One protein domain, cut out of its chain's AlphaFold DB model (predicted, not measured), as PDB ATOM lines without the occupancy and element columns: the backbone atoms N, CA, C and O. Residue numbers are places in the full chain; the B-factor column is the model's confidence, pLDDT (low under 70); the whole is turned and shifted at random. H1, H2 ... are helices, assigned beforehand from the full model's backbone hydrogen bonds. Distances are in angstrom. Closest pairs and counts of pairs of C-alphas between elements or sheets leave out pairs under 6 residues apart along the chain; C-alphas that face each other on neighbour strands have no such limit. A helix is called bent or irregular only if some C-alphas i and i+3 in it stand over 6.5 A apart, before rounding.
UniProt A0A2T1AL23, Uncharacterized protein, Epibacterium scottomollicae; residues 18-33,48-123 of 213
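What this domain is: This is residues 18 to 33 and 48 to 123 of the 213 residues of an uncharacterized protein of Epibacterium scottomollicae (UniProt A0A2T1AL23). A short helix, H4, sits in the middle of a rounded cluster with five other helices round it. H1 and H2 run side by side in opposite ways to one side of H4, H5 packs on its opposite side, and H3 and H6 pack on it at two further places, far from each other. The printed part has 92 residues with six named helices, in the order H1 to H6, and no named strand; the class is all helix. It is compact, with a radius of gyration of the C-alphas of 11.9 A and spans of 31 by 26 by 24 A.

How they stand to each other: H1, residues 18 to 32, is the longest helix and touches H2, residues 48 to 60, at a shallow tilt of 22 degrees, opposite ways. Their closest C-alphas, those of Ile 24 and Asp 51, are 5.4 A apart. The hub is H4, residues 77 to 83, which touches five helices. H1 only just touches it, with 3 pairs of C-alphas within 8 A, closest at Ile 24 and Tyr 78, 6.7 A, through residues 21 to 25 of H1 alone. H2 also only just touches H4, with 3 such pairs, closest at Met 55 and Ala 82, 5.6 A, through residues 55 to 58 of H2 alone; they run the same way at a steep tilt of 40 degrees. H5, residues 91 to 100, forms a helical hairpin with H4 at a shallow tilt of 25 degrees, and the closest C-alphas, of Ala 80 and Ser 97, are 4.9 A apart. H3, residues 63 to 73, forms another helical hairpin with H4, closest at the C-alphas of Ala 63 and Leu 83, 6.0 A. H6, residues 109 to 117, touches H4 the same way at a shallow tilt of 10 degrees, with the C-alphas of Val 81 and Phe 117 closest at 6.3 A. H3 and H6 are apart, as are H1 and H5. Every O i to N i+4 pair is within hydrogen-bond range in H3, H4 and H5; the counts are 10 of 11 in H1, 5 of 9 in H2 and 1 of 5 in H6, where 3 of 6 O i to N i+3 pairs are within range.

Where its parts are: H1 begins at C-alpha 18, (122.585, 102.430, 96.061), and is 21.2 A long. H2 is 21.1 A long and irregular, with C-alphas 57 and 60 7.4 A apart. H3 is 15.4 A, H4 9.9 A and H5 14.3 A long. H6 is 12.9 A long, only just irregular with C-alphas 111 and 114 7.0 A apart, and ends at C-alpha 117, (113.438, 95.832, 110.583).

The domain as a whole: The C-alphas farthest apart, those of Asn 33 and Gly 88, are 34.4 A apart. Residues 34 to 47 are cut out, and C-alphas 33 and 48 are 16.0 A apart across the cut. The links H2 to H3 and H3 to H4 are tight, and H4 to H5 and H5 to H6 are short. The mean pLDDT of the printed part is 90.2; residues 27 to 33, of which 27 to 32 belong to H1, are under 70.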
ATOM      1  N   PRO A  18     122.016 103.703  96.502       89.00
ATOM      2  CA  PRO A  18     122.585 102.430  96.061       89.00
ATOM      3  C   PRO A  18     123.478 101.741  97.099       89.00
ATOM      4  O   PRO A  18     123.431 100.522  97.216       89.00
ATOM      5  N   MET A  19     124.265 102.485  97.886       88.38
ATOM      6  CA  MET A  19     125.122 101.881  98.918       88.38
ATOM      7  C   MET A  19     124.299 101.253 100.043       88.38
ATOM      8  O   MET A  19     124.564 100.115 100.428       88.38
ATOM      9  N   ILE A  20     123.286 101.966 100.550       88.81
ATOM     10  CA  ILE A  20     122.372 101.421 101.567       88.81
ATOM     11  C   ILE A  20     121.632 100.203 101.019       88.81
ATOM     12  O   ILE A  20     121.559  99.179 101.697       88.81
ATOM     13  N   TRP A  21     121.152 100.285  99.777       89.38
ATOM     14  CA  TRP A  21     120.520  99.168  99.083       89.38
ATOM     15  C   TRP A  21     121.428  97.939  99.009       89.38
ATOM     16  O   TRP A  21     121.011  96.851  99.395       89.38
ATOM     17  N   SER A  22     122.677  98.085  98.565       87.00
ATOM     18  CA  SER A  22     123.620  96.963  98.502       87.00
ATOM     19  C   SER A  22     123.893  96.358  99.878       87.00
ATOM     20  O   SER A  22     123.948  95.138  99.997       87.00
ATOM     21  N   ILE A  23     124.022  97.183 100.923       86.25
ATOM     22  CA  ILE A  23     124.264  96.710 102.292       86.25
ATOM     23  C   ILE A  23     123.130  95.792 102.765       86.25
ATOM     24  O   ILE A  23     123.396  94.640 103.105       86.25
ATOM     25  N   ILE A  24     121.879  96.261 102.721       86.31
ATOM     26  CA  ILE A  24     120.736  95.499 103.257       86.31
ATOM     27  C   ILE A  24     120.463  94.204 102.469       86.31
ATOM     28  O   ILE A  24     119.954  93.236 103.026       86.31
ATOM     29  N   HIS A  25     120.827  94.150 101.182       84.81
ATOM     30  CA  HIS A  25     120.623  92.961 100.345       84.81
ATOM     31  C   HIS A  25     121.768  91.947 100.430       84.81
ATOM     32  O   HIS A  25     121.521  90.743 100.341       84.81
ATOM     33  N   ASN A  26     123.010  92.394 100.628       77.88
ATOM     34  CA  ASN A  26     124.144  91.485 100.797       77.88
ATOM     35  C   ASN A  26     123.993  90.644 102.073       77.88
ATOM     36  O   ASN A  26     124.235  89.434 102.046       77.88
ATOM     37  N   SER A  27     123.523  91.253 103.163       67.00
ATOM     38  CA  SER A  27     123.221  90.541 104.408       67.00
ATOM     39  C   SER A  27     122.089  89.528 104.226       67.00
ATOM     40  O   SER A  27     122.220  88.381 104.648       67.00
ATOM     41  N   ALA A  28     121.014  89.913 103.524       68.06
ATOM     42  CA  ALA A  28     119.899  89.016 103.227       68.06
ATOM     43  C   ALA A  28     120.351  87.777 102.428       68.06
ATOM     44  O   ALA A  28     120.030  86.651 102.803       68.06
ATOM     45  N   ASN A  29     121.157  87.962 101.378       66.62
ATOM     46  CA  ASN A  29     121.686  86.855 100.573       66.62
ATOM     47  C   ASN A  29     122.604  85.918 101.371       66.62
ATOM     48  O   ASN A  29     122.572  84.708 101.156       66.62
ATOM     49  N   THR A  30     123.394  86.460 102.301       61.34
ATOM     50  CA  THR A  30     124.310  85.668 103.139       61.34
ATOM     51  C   THR A  30     123.556  84.694 104.048       61.34
ATOM     52  O   THR A  30     124.038  83.597 104.316       61.34
ATOM     53  N   GLN A  31     122.345  85.055 104.476       58.66
ATOM     54  CA  GLN A  31     121.505  84.195 105.307       58.66
ATOM     55  C   GLN A  31     120.777  83.106 104.500       58.66
ATOM     56  O   GLN A  31     120.673  81.976 104.967       58.66
ATOM     57  N   PHE A  32     120.302  83.418 103.288       58.47
ATOM     58  CA  PHE A  32     119.634  82.433 102.420       58.47
ATOM     59  C   PHE A  32     120.609  81.453 101.749       58.47
ATOM     60  O   PHE A  32     120.197  80.371 101.334       58.47
ATOM     61  N   ASN A  33     121.891  81.809 101.637       58.38
ATOM     62  CA  ASN A  33     122.925  80.944 101.081       58.38
ATOM     63  C   ASN A  33     124.213  80.998 101.926       58.38
ATOM     64  O   ASN A  33     125.162  81.700 101.567       58.38
ATOM     65  N   ASP A  48     121.583  91.361 111.813       80.56
ATOM     66  CA  ASP A  48     120.435  92.215 112.107       80.56
ATOM     67  C   ASP A  48     120.867  93.578 112.663       80.56
ATOM     68  O   ASP A  48     120.375  94.623 112.233       80.56
ATOM     69  N   ALA A  49     121.843  93.611 113.571       80.62
ATOM     70  CA  ALA A  49     122.380  94.868 114.082       80.62
ATOM     71  C   ALA A  49     123.042  95.719 112.981       80.62
ATOM     72  O   ALA A  49     122.907  96.950 112.981       80.62
ATOM     73  N   PHE A  50     123.745  95.082 112.040       81.00
ATOM     74  CA  PHE A  50     124.391  95.757 110.917       81.00
ATOM     75  C   PHE A  50     123.371  96.341 109.931       81.00
ATOM     76  O   PHE A  50     123.443  97.533 109.617       81.00
ATOM     77  N   ASP A  51     122.373  95.554 109.528       82.31
ATOM     78  CA  ASP A  51     121.295  95.998 108.637       82.31
ATOM     79  C   ASP A  51     120.499  97.145 109.265       82.31
ATOM     80  O   ASP A  51     120.253  98.174 108.632       82.31
ATOM     81  N   MET A  52     120.191  97.035 110.558       86.88
ATOM     82  CA  MET A  52     119.514  98.084 111.314       86.88
ATOM     83  C   MET A  52     120.322  99.392 111.347       86.88
ATOM     84  O   MET A  52     119.758 100.486 111.258       86.88
ATOM     85  N   LYS A  53     121.656  99.310 111.457       88.12
ATOM     86  CA  LYS A  53     122.534 100.490 111.399       88.12
ATOM     87  C   LYS A  53     122.486 101.155 110.024       88.12
ATOM     88  O   LYS A  53     122.511 102.383 109.959       88.12
ATOM     89  N   ALA A  54     122.404 100.375 108.946       87.25
ATOM     90  CA  ALA A  54     122.259 100.907 107.596       87.25
ATOM     91  C   ALA A  54     120.900 101.593 107.403       87.25
ATOM     92  O   ALA A  54     120.859 102.731 106.940       87.25
ATOM     93  N   MET A  55     119.803 100.965 107.838       90.38
ATOM     94  CA  MET A  55     118.462 101.550 107.721       90.38
ATOM     95  C   MET A  55     118.323 102.867 108.486       90.38
ATOM     96  O   MET A  55     117.764 103.825 107.967       90.38
ATOM     97  N   LYS A  56     118.924 102.974 109.678       91.69
ATOM     98  CA  LYS A  56     118.931 104.220 110.466       91.69
ATOM     99  C   LYS A  56     119.560 105.418 109.750       91.69
ATOM    100  O   LYS A  56     119.230 106.551 110.091       91.69
ATOM    101  N   LYS A  57     120.423 105.203 108.750       91.06
ATOM    102  CA  LYS A  57     120.968 106.296 107.930       91.06
ATOM    103  C   LYS A  57     119.908 106.962 107.042       91.06
ATOM    104  O   LYS A  57     120.121 108.083 106.599       91.06
ATOM    105  N   LEU A  58     118.764 106.312 106.810       92.31
ATOM    106  CA  LEU A  58     117.661 106.835 105.995       92.31
ATOM    107  C   LEU A  58     116.823 107.911 106.692       92.31
ATOM    108  O   LEU A  58     116.016 108.537 106.018       92.31
ATOM    109  N   VAL A  59     117.044 108.197 107.982       93.44
ATOM    110  CA  VAL A  59     116.187 109.096 108.788       93.44
ATOM    111  C   VAL A  59     115.924 110.472 108.164       93.44
ATOM    112  O   VAL A  59     114.828 111.012 108.310       93.44
ATOM    113  N   ASN A  60     116.887 111.019 107.420       90.00
ATOM    114  CA  ASN A  60     116.745 112.303 106.725       90.00
ATOM    115  C   ASN A  60     116.451 112.162 105.225       90.00
ATOM    116  O   ASN A  60     116.118 113.150 104.569       90.00
ATOM    117  N   PHE A  61     116.566 110.951 104.678       91.12
ATOM    118  CA  PHE A  61     116.349 110.683 103.267       91.12
ATOM    119  C   PHE A  61     114.856 110.699 102.948       91.12
ATOM    120  O   PHE A  61     114.050 110.116 103.665       91.12
ATOM    121  N   ASP A  62     114.479 111.376 101.869       93.12
ATOM    122  CA  ASP A  62     113.080 111.530 101.486       93.12
ATOM    123  C   ASP A  62     112.438 110.180 101.111       93.12
ATOM    124  O   ASP A  62     112.940 109.454 100.247       93.12
ATOM    125  N   ALA A  63     111.315 109.853 101.757       95.19
ATOM    126  CA  ALA A  63     110.619 108.584 101.555       95.19
ATOM    127  C   ALA A  63     110.160 108.382 100.103       95.19
ATOM    128  O   ALA A  63     110.285 107.278  99.571       95.19
ATOM    129  N   GLN A  64     109.690 109.436  99.429       93.69
ATOM    130  CA  GLN A  64     109.244 109.339  98.040       93.69
ATOM    131  C   GLN A  64     110.423 109.050  97.105       93.69
ATOM    132  O   GLN A  64     110.317 108.194  96.227       93.69
ATOM    133  N   LYS A  65     111.574 109.698  97.316       93.38
ATOM    134  CA  LYS A  65     112.798 109.398  96.557       93.38
ATOM    135  C   LYS A  65     113.259 107.955  96.761       93.38
ATOM    136  O   LYS A  65     113.683 107.325  95.794       93.38
ATOM    137  N   TRP A  66     113.170 107.425  97.984       95.06
ATOM    138  CA  TRP A  66     113.559 106.038  98.270       95.06
ATOM    139  C   TRP A  66     112.624 105.057  97.576       95.06
ATOM    140  O   TRP A  66     113.083 104.123  96.923       95.06
ATOM    141  N   GLN A  67     111.319 105.307  97.662       94.31
ATOM    142  CA  GLN A  67     110.316 104.490  97.001       94.31
ATOM    143  C   GLN A  67     110.531 104.457  95.481       94.31
ATOM    144  O   GLN A  67     110.632 103.371  94.918       94.31
ATOM    145  N   VAL A  68     110.696 105.618  94.834       93.31
ATOM    146  CA  VAL A  68     110.974 105.703  93.387       93.31
ATOM    147  C   VAL A  68     112.262 104.963  93.035       93.31
ATOM    148  O   VAL A  68     112.302 104.236  92.044       93.31
ATOM    149  N   PHE A  69     113.319 105.110  93.836       93.56
ATOM    150  CA  PHE A  69     114.552 104.354  93.632       93.56
ATOM    151  C   PHE A  69     114.284 102.841  93.650       93.56
ATOM    152  O   PHE A  69     114.625 102.165  92.681       93.56
ATOM    153  N   CYS A  70     113.607 102.333  94.686       94.12
ATOM    154  CA  CYS A  70     113.263 100.914  94.830       94.12
ATOM    155  C   CYS A  70     112.399 100.399  93.671       94.12
ATOM    156  O   CYS A  70     112.629  99.305  93.169       94.12
ATOM    157  N   GLU A  71     111.424 101.185  93.213       92.94
ATOM    158  CA  GLU A  71     110.571 100.839  92.069       92.94
ATOM    159  C   GLU A  71     111.378 100.692  90.768       92.94
ATOM    160  O   GLU A  71     111.079  99.813  89.964       92.94
ATOM    161  N   ASN A  72     112.431 101.496  90.576       91.81
ATOM    162  CA  ASN A  72     113.278 101.440  89.381       91.81
ATOM    163  C   ASN A  72     114.329 100.321  89.424       91.81
ATOM    164  O   ASN A  72     114.663  99.767  88.379       91.81
ATOM    165  N   VAL A  73     114.866  99.990  90.603       89.94
ATOM    166  CA  VAL A  73     115.865  98.911  90.748       89.94
ATOM    167  C   VAL A  73     115.243  97.533  91.001       89.94
ATOM    168  O   VAL A  73     115.948  96.529  90.959       89.94
ATOM    169  N   GLY A  74     113.928  97.486  91.224       92.62
ATOM    170  CA  GLY A  74     113.167  96.291  91.572       92.62
ATOM    171  C   GLY A  74     112.822  96.279  93.057       92.62
ATOM    172  O   GLY A  74     113.699  96.132  93.903       92.62
ATOM    173  N   MET A  75     111.534  96.421  93.379       94.50
ATOM    174  CA  MET A  75     111.063  96.473  94.762       94.50
ATOM    175  C   MET A  75     111.284  95.131  95.468       94.50
ATOM    176  O   MET A  75     110.811  94.093  95.013       94.50
ATOM    177  N   THR A  76     111.938  95.165  96.626       95.75
ATOM    178  CA  THR A  76     112.129  94.007  97.507       95.75
ATOM    179  C   THR A  76     111.501  94.269  98.872       95.75
ATOM    180  O   THR A  76     111.216  95.414  99.232       95.75
ATOM    181  N   VAL A  77     111.328  93.221  99.678       96.19
ATOM    182  CA  VAL A  77     110.833  93.376 101.053       96.19
ATOM    183  C   VAL A  77     111.772  94.225 101.911       96.19
ATOM    184  O   VAL A  77     111.314  95.038 102.707       96.19
ATOM    185  N   TYR A  78     113.086  94.109 101.701       95.12
ATOM    186  CA  TYR A  78     114.081  94.907 102.417       95.12
ATOM    187  C   TYR A  78     114.054  96.378 101.982       95.12
ATOM    188  O   TYR A  78     114.159  97.263 102.828       95.12
ATOM    189  N   GLY A  79     113.812  96.652 100.695       95.75
ATOM    190  CA  GLY A  79     113.515  98.000 100.206       95.75
ATOM    191  C   GLY A  79     112.245  98.586 100.830       95.75
ATOM    192  O   GLY A  79     112.247  99.738 101.271       95.75
ATOM    193  N   ALA A  80     111.192  97.771 100.941       97.19
ATOM    194  CA  ALA A  80     109.923  98.158 101.547       97.19
ATOM    195  C   ALA A  80     110.059  98.494 103.038       97.19
ATOM    196  O   ALA A  80     109.573  99.533 103.473       97.19
ATOM    197  N   VAL A  81     110.740  97.669 103.839       97.12
ATOM    198  CA  VAL A  81     110.914  97.960 105.276       97.12
ATOM    199  C   VAL A  81     111.917  99.085 105.516       97.12
ATOM    200  O   VAL A  81     111.716  99.875 106.434       97.12
ATOM    201  N   ALA A  82     112.929  99.257 104.661       96.50
ATOM    202  CA  ALA A  82     113.829 100.409 104.718       96.50
ATOM    203  C   ALA A  82     113.082 101.744 104.519       96.50
ATOM    204  O   ALA A  82     113.436 102.744 105.146       96.50
ATOM    205  N   LEU A  83     111.987 101.754 103.742       96.69
ATOM    206  CA  LEU A  83     111.121 102.928 103.591       96.69
ATOM    207  C   LEU A  83     110.598 103.444 104.940       96.69
ATOM    208  O   LEU A  83     110.481 104.650 105.107       96.69
ATOM    209  N   SER A  84     110.349 102.564 105.920       97.56
ATOM    210  CA  SER A  84     109.868 102.946 107.262       97.56
ATOM    211  C   SER A  84     110.843 103.835 108.051       97.56
ATOM    212  O   SER A  84     110.454 104.494 109.016       97.56
ATOM    213  N   TRP A  85     112.112 103.873 107.636       97.00
ATOM    214  CA  TRP A  85     113.155 104.703 108.234       97.00
ATOM    215  C   TRP A  85     113.342 106.039 107.524       97.00
ATOM    216  O   TRP A  85     114.109 106.858 108.010       97.00
ATOM    217  N   CYS A  86     112.675 106.271 106.394       96.25
ATOM    218  CA  CYS A  86     112.825 107.498 105.623       96.25
ATOM    219  C   CYS A  86     112.059 108.680 106.237       96.25
ATOM    220  O   CYS A  86     111.026 108.526 106.896       96.25
ATOM    221  N   LYS A  87     112.519 109.897 105.948       95.25
ATOM    222  CA  LYS A  87     111.830 111.136 106.306       95.25
ATOM    223  C   LYS A  87     110.461 111.198 105.630       95.25
ATOM    224  O   LYS A  87     110.354 111.098 104.410       95.25
ATOM    225  N   GLY A  88     109.421 111.421 106.433       95.50
ATOM    226  CA  GLY A  88     108.039 111.516 105.954       95.50
ATOM    227  C   GLY A  88     107.396 110.169 105.611       95.50
ATOM    228  O   GLY A  88     106.313 110.154 105.029       95.50
ATOM    229  N   ALA A  89     108.033 109.048 105.966       96.00
ATOM    230  CA  ALA A  89     107.483 107.720 105.739       96.00
ATOM    231  C   ALA A  89     106.121 107.531 106.422       96.00
ATOM    232  O   ALA A  89     105.899 107.982 107.545       96.00
ATOM    233  N   GLN A  90     105.228 106.829 105.727       95.88
ATOM    234  CA  GLN A  90     103.926 106.391 106.225       95.88
ATOM    235  C   GLN A  90     103.881 104.865 106.168       95.88
ATOM    236  O   GLN A  90     104.397 104.258 105.221       95.88
ATOM    237  N   ILE A  91     103.276 104.235 107.173       96.19
ATOM    238  CA  ILE A  91     103.276 102.774 107.293       96.19
ATOM    239  C   ILE A  91     102.487 102.108 106.151       96.19
ATOM    240  O   ILE A  91     102.818 101.015 105.696       96.19
ATOM    241  N   GLU A  92     101.503 102.807 105.588       95.38
ATOM    242  CA  GLU A  92     100.721 102.380 104.428       95.38
ATOM    243  C   GLU A  92     101.596 102.180 103.185       95.38
ATOM    244  O   GLU A  92     101.363 101.246 102.407       95.38
ATOM    245  N   ASN A  93     102.626 103.015 103.013       95.38
ATOM    246  CA  ASN A  93     103.563 102.886 101.900       95.38
ATOM    247  C   ASN A  93     104.438 101.644 102.087       95.38
ATOM    248  O   ASN A  93     104.638 100.899 101.134       95.38
ATOM    249  N   VAL A  94     104.861 101.349 103.322       97.44
ATOM    250  CA  VAL A  94     105.607 100.122 103.659       97.44
ATOM    251  C   VAL A  94     104.789  98.885 103.292       97.44
ATOM    252  O   VAL A  94     105.290  97.992 102.612       97.44
ATOM    253  N   TRP A  95     103.502  98.843 103.657       97.31
ATOM    254  CA  TRP A  95     102.622  97.721 103.308       97.31
ATOM    255  C   TRP A  95     102.386  97.586 101.809       97.31
ATOM    256  O   TRP A  95     102.286  96.472 101.294       97.31
ATOM    257  N   SER A  96     102.265  98.706 101.105       96.56
ATOM    258  CA  SER A  96     102.078  98.715  99.653       96.56
ATOM    259  C   SER A  96     103.333  98.207  98.939       96.56
ATOM    260  O   SER A  96     103.239  97.310  98.101       96.56
ATOM    261  N   SER A  97     104.513  98.681  99.345       97.19
ATOM    262  CA  SER A  97     105.807  98.228  98.835       97.19
ATOM    263  C   SER A  97     106.107  96.767  99.184       97.19
ATOM    264  O   SER A  97     106.612  96.033  98.339       97.19
ATOM    265  N   TRP A  98     105.732  96.296 100.380       97.75
ATOM    266  CA  TRP A  98     105.878  94.883 100.744       97.75
ATOM    267  C   TRP A  98     105.056  94.002  99.803       97.75
ATOM    268  O   TRP A  98     105.586  93.041  99.251       97.75
ATOM    269  N   ARG A  99     103.788  94.347  99.541       96.19
ATOM    270  CA  ARG A  99     102.966  93.605  98.566       96.19
ATOM    271  C   ARG A  99     103.582  93.624  97.169       96.19
ATOM    272  O   ARG A  99     103.626  92.582  96.525       96.19
ATOM    273  N   ALA A 100     104.090  94.775  96.727       95.75
ATOM    274  CA  ALA A 100     104.747  94.908  95.426       95.75
ATOM    275  C   ALA A 100     106.022  94.053  95.305       95.75
ATOM    276  O   ALA A 100     106.355  93.622  94.207       95.75
ATOM    277  N   SER A 101     106.698  93.762  96.422       96.00
ATOM    278  CA  SER A 101     107.858  92.863  96.437       96.00
ATOM    279  C   SER A 101     107.519  91.384  96.234       96.00
ATOM    280  O   SER A 101     108.425  90.582  96.024       96.00
ATOM    281  N   ALA A 102     106.239  91.009  96.359       94.56
ATOM    282  CA  ALA A 102     105.756  89.627  96.344       94.56
ATOM    283  C   ALA A 102     106.435  88.686  97.365       94.56
ATOM    284  O   ALA A 102     106.311  87.467  97.262       94.56
ATOM    285  N   PHE A 103     107.132  89.227  98.372       94.12
ATOM    286  CA  PHE A 103     107.765  88.423  99.411       94.12
ATOM    287  C   PHE A 103     106.710  87.861 100.377       94.12
ATOM    288  O   PHE A 103     105.970  88.641 100.996       94.12
ATOM    289  N   PRO A 104     106.631  86.530 100.546       93.81
ATOM    290  CA  PRO A 104     105.626  85.923 101.404       93.81
ATOM    291  C   PRO A 104     105.966  86.153 102.880       93.81
ATOM    292  O   PRO A 104     107.120  86.062 103.290       93.81
ATOM    293  N   LEU A 105     104.946  86.420 103.696       94.88
ATOM    294  CA  LEU A 105     105.084  86.516 105.148       94.88
ATOM    295  C   LEU A 105     104.494  85.260 105.793       94.88
ATOM    296  O   LEU A 105     103.274  85.069 105.778       94.88
ATOM    297  N   LYS A 106     105.376  84.425 106.346       94.12
ATOM    298  CA  LYS A 106     105.080  83.128 106.971       94.12
ATOM    299  C   LYS A 106     105.696  83.070 108.372       94.12
ATOM    300  O   LYS A 106     106.685  83.767 108.597       94.12
ATOM    301  N   PRO A 107     105.160  82.259 109.297       90.19
ATOM    302  CA  PRO A 107     105.602  82.243 110.688       90.19
ATOM    303  C   PRO A 107     106.856  81.373 110.903       90.19
ATOM    304  O   PRO A 107     106.882  80.509 111.785       90.19
ATOM    305  N   THR A 108     107.898  81.593 110.095       86.81
ATOM    306  CA  THR A 108     109.240  81.009 110.264       86.81
ATOM    307  C   THR A 108     110.294  82.119 110.311       86.81
ATOM    308  O   THR A 108     110.048  83.215 109.790       86.81
ATOM    309  N   PRO A 109     111.462  81.889 110.938       85.25
ATOM    310  CA  PRO A 109     112.446  82.944 111.172       85.25
ATOM    311  C   PRO A 109     112.864  83.727 109.918       85.25
ATOM    312  O   PRO A 109     113.020  84.945 109.990       85.25
ATOM    313  N   GLU A 110     113.002  83.064 108.772       84.12
ATOM    314  CA  GLU A 110     113.485  83.641 107.511       84.12
ATOM    315  C   GLU A 110     112.454  84.590 106.889       84.12
ATOM    316  O   GLU A 110     112.806  85.667 106.404       84.12
ATOM    317  N   PHE A 111     111.172  84.209 106.926       90.75
ATOM    318  CA  PHE A 111     110.075  85.008 106.374       90.75
ATOM    319  C   PHE A 111     109.577  86.084 107.350       90.75
ATOM    320  O   PHE A 111     109.060  87.113 106.917       90.75
ATOM    321  N   GLU A 112     109.766  85.896 108.660       92.25
ATOM    322  CA  GLU A 112     109.474  86.904 109.688       92.25
ATOM    323  C   GLU A 112     110.519  88.023 109.730       92.25
ATOM    324  O   GLU A 112     110.190  89.168 110.053       92.25
ATOM    325  N   ARG A 113     111.784  87.702 109.429       90.38
ATOM    326  CA  ARG A 113     112.927  88.599 109.632       90.38
ATOM    327  C   ARG A 113     112.716  90.017 109.087       90.38
ATOM    328  O   ARG A 113     112.971  90.950 109.851       90.38
ATOM    329  N   PRO A 114     112.233  90.242 107.846       94.44
ATOM    330  CA  PRO A 114     112.075  91.601 107.335       94.44
ATOM    331  C   PRO A 114     111.186  92.478 108.229       94.44
ATOM    332  O   PRO A 114     111.475  93.657 108.409       94.44
ATOM    333  N   ALA A 115     110.158  91.909 108.868       95.50
ATOM    334  CA  ALA A 115     109.254  92.661 109.735       95.50
ATOM    335  C   ALA A 115     109.963  93.235 110.972       95.50
ATOM    336  O   ALA A 115     109.623  94.325 111.428       95.50
ATOM    337  N   ARG A 116     111.007  92.559 111.470       91.81
ATOM    338  CA  ARG A 116     111.822  93.011 112.614       91.81
ATOM    339  C   ARG A 116     112.609  94.289 112.317       91.81
ATOM    340  O   ARG A 116     113.063  94.960 113.244       91.81
ATOM    341  N   PHE A 117     112.763  94.624 111.037       94.62
ATOM    342  CA  PHE A 117     113.438  95.832 110.583       94.62
ATOM    343  C   PHE A 117     112.524  97.031 110.390       94.62
ATOM    344  O   PHE A 117     113.026  98.126 110.143       94.62
ATOM    345  N   ILE A 118     111.207  96.865 110.494       96.56
ATOM    346  CA  ILE A 118     110.300  98.005 110.411       96.56
ATOM    347  C   ILE A 118     110.611  98.955 111.569       96.56
ATOM    348  O   ILE A 118     110.791  98.534 112.713       96.56
ATOM    349  N   ASN A 119     110.695 100.246 111.262       96.44
ATOM    350  CA  ASN A 119     110.936 101.279 112.248       96.44
ATOM    351  C   ASN A 119     109.847 101.225 113.337       96.44
ATOM    352  O   ASN A 119     108.673 101.460 113.032       96.44
ATOM    353  N   PRO A 120     110.210 100.960 114.607       94.56
ATOM    354  CA  PRO A 120     109.235 100.804 115.678       94.56
ATOM    355  C   PRO A 120     108.422 102.076 115.941       94.56
ATOM    356  O   PRO A 120     107.335 101.974 116.491       94.56
ATOM    357  N   SER A 121     108.887 103.263 115.526       95.06
ATOM    358  CA  SER A 121     108.096 104.495 115.662       95.06
ATOM    359  C   SER A 121     106.864 104.540 114.751       95.06
ATOM    360  O   SER A 121     106.016 105.404 114.943       95.06
ATOM    361  N   LEU A 122     106.789 103.667 113.739       95.44
ATOM    362  CA  LEU A 122     105.632 103.527 112.847       95.44
ATOM    363  C   LEU A 122     104.742 102.326 113.206       95.44
ATOM    364  O   LEU A 122     103.773 102.053 112.500       95.44
ATOM    365  N   LEU A 123     105.078 101.591 114.267       95.50
ATOM    366  CA  LEU A 123     104.315 100.445 114.749       95.50
ATOM    367  C   LEU A 123     103.604 100.794 116.063       95.50
ATOM    368  O   LEU A 123     104.075 101.660 116.806       95.50
TER     369      LEU A 123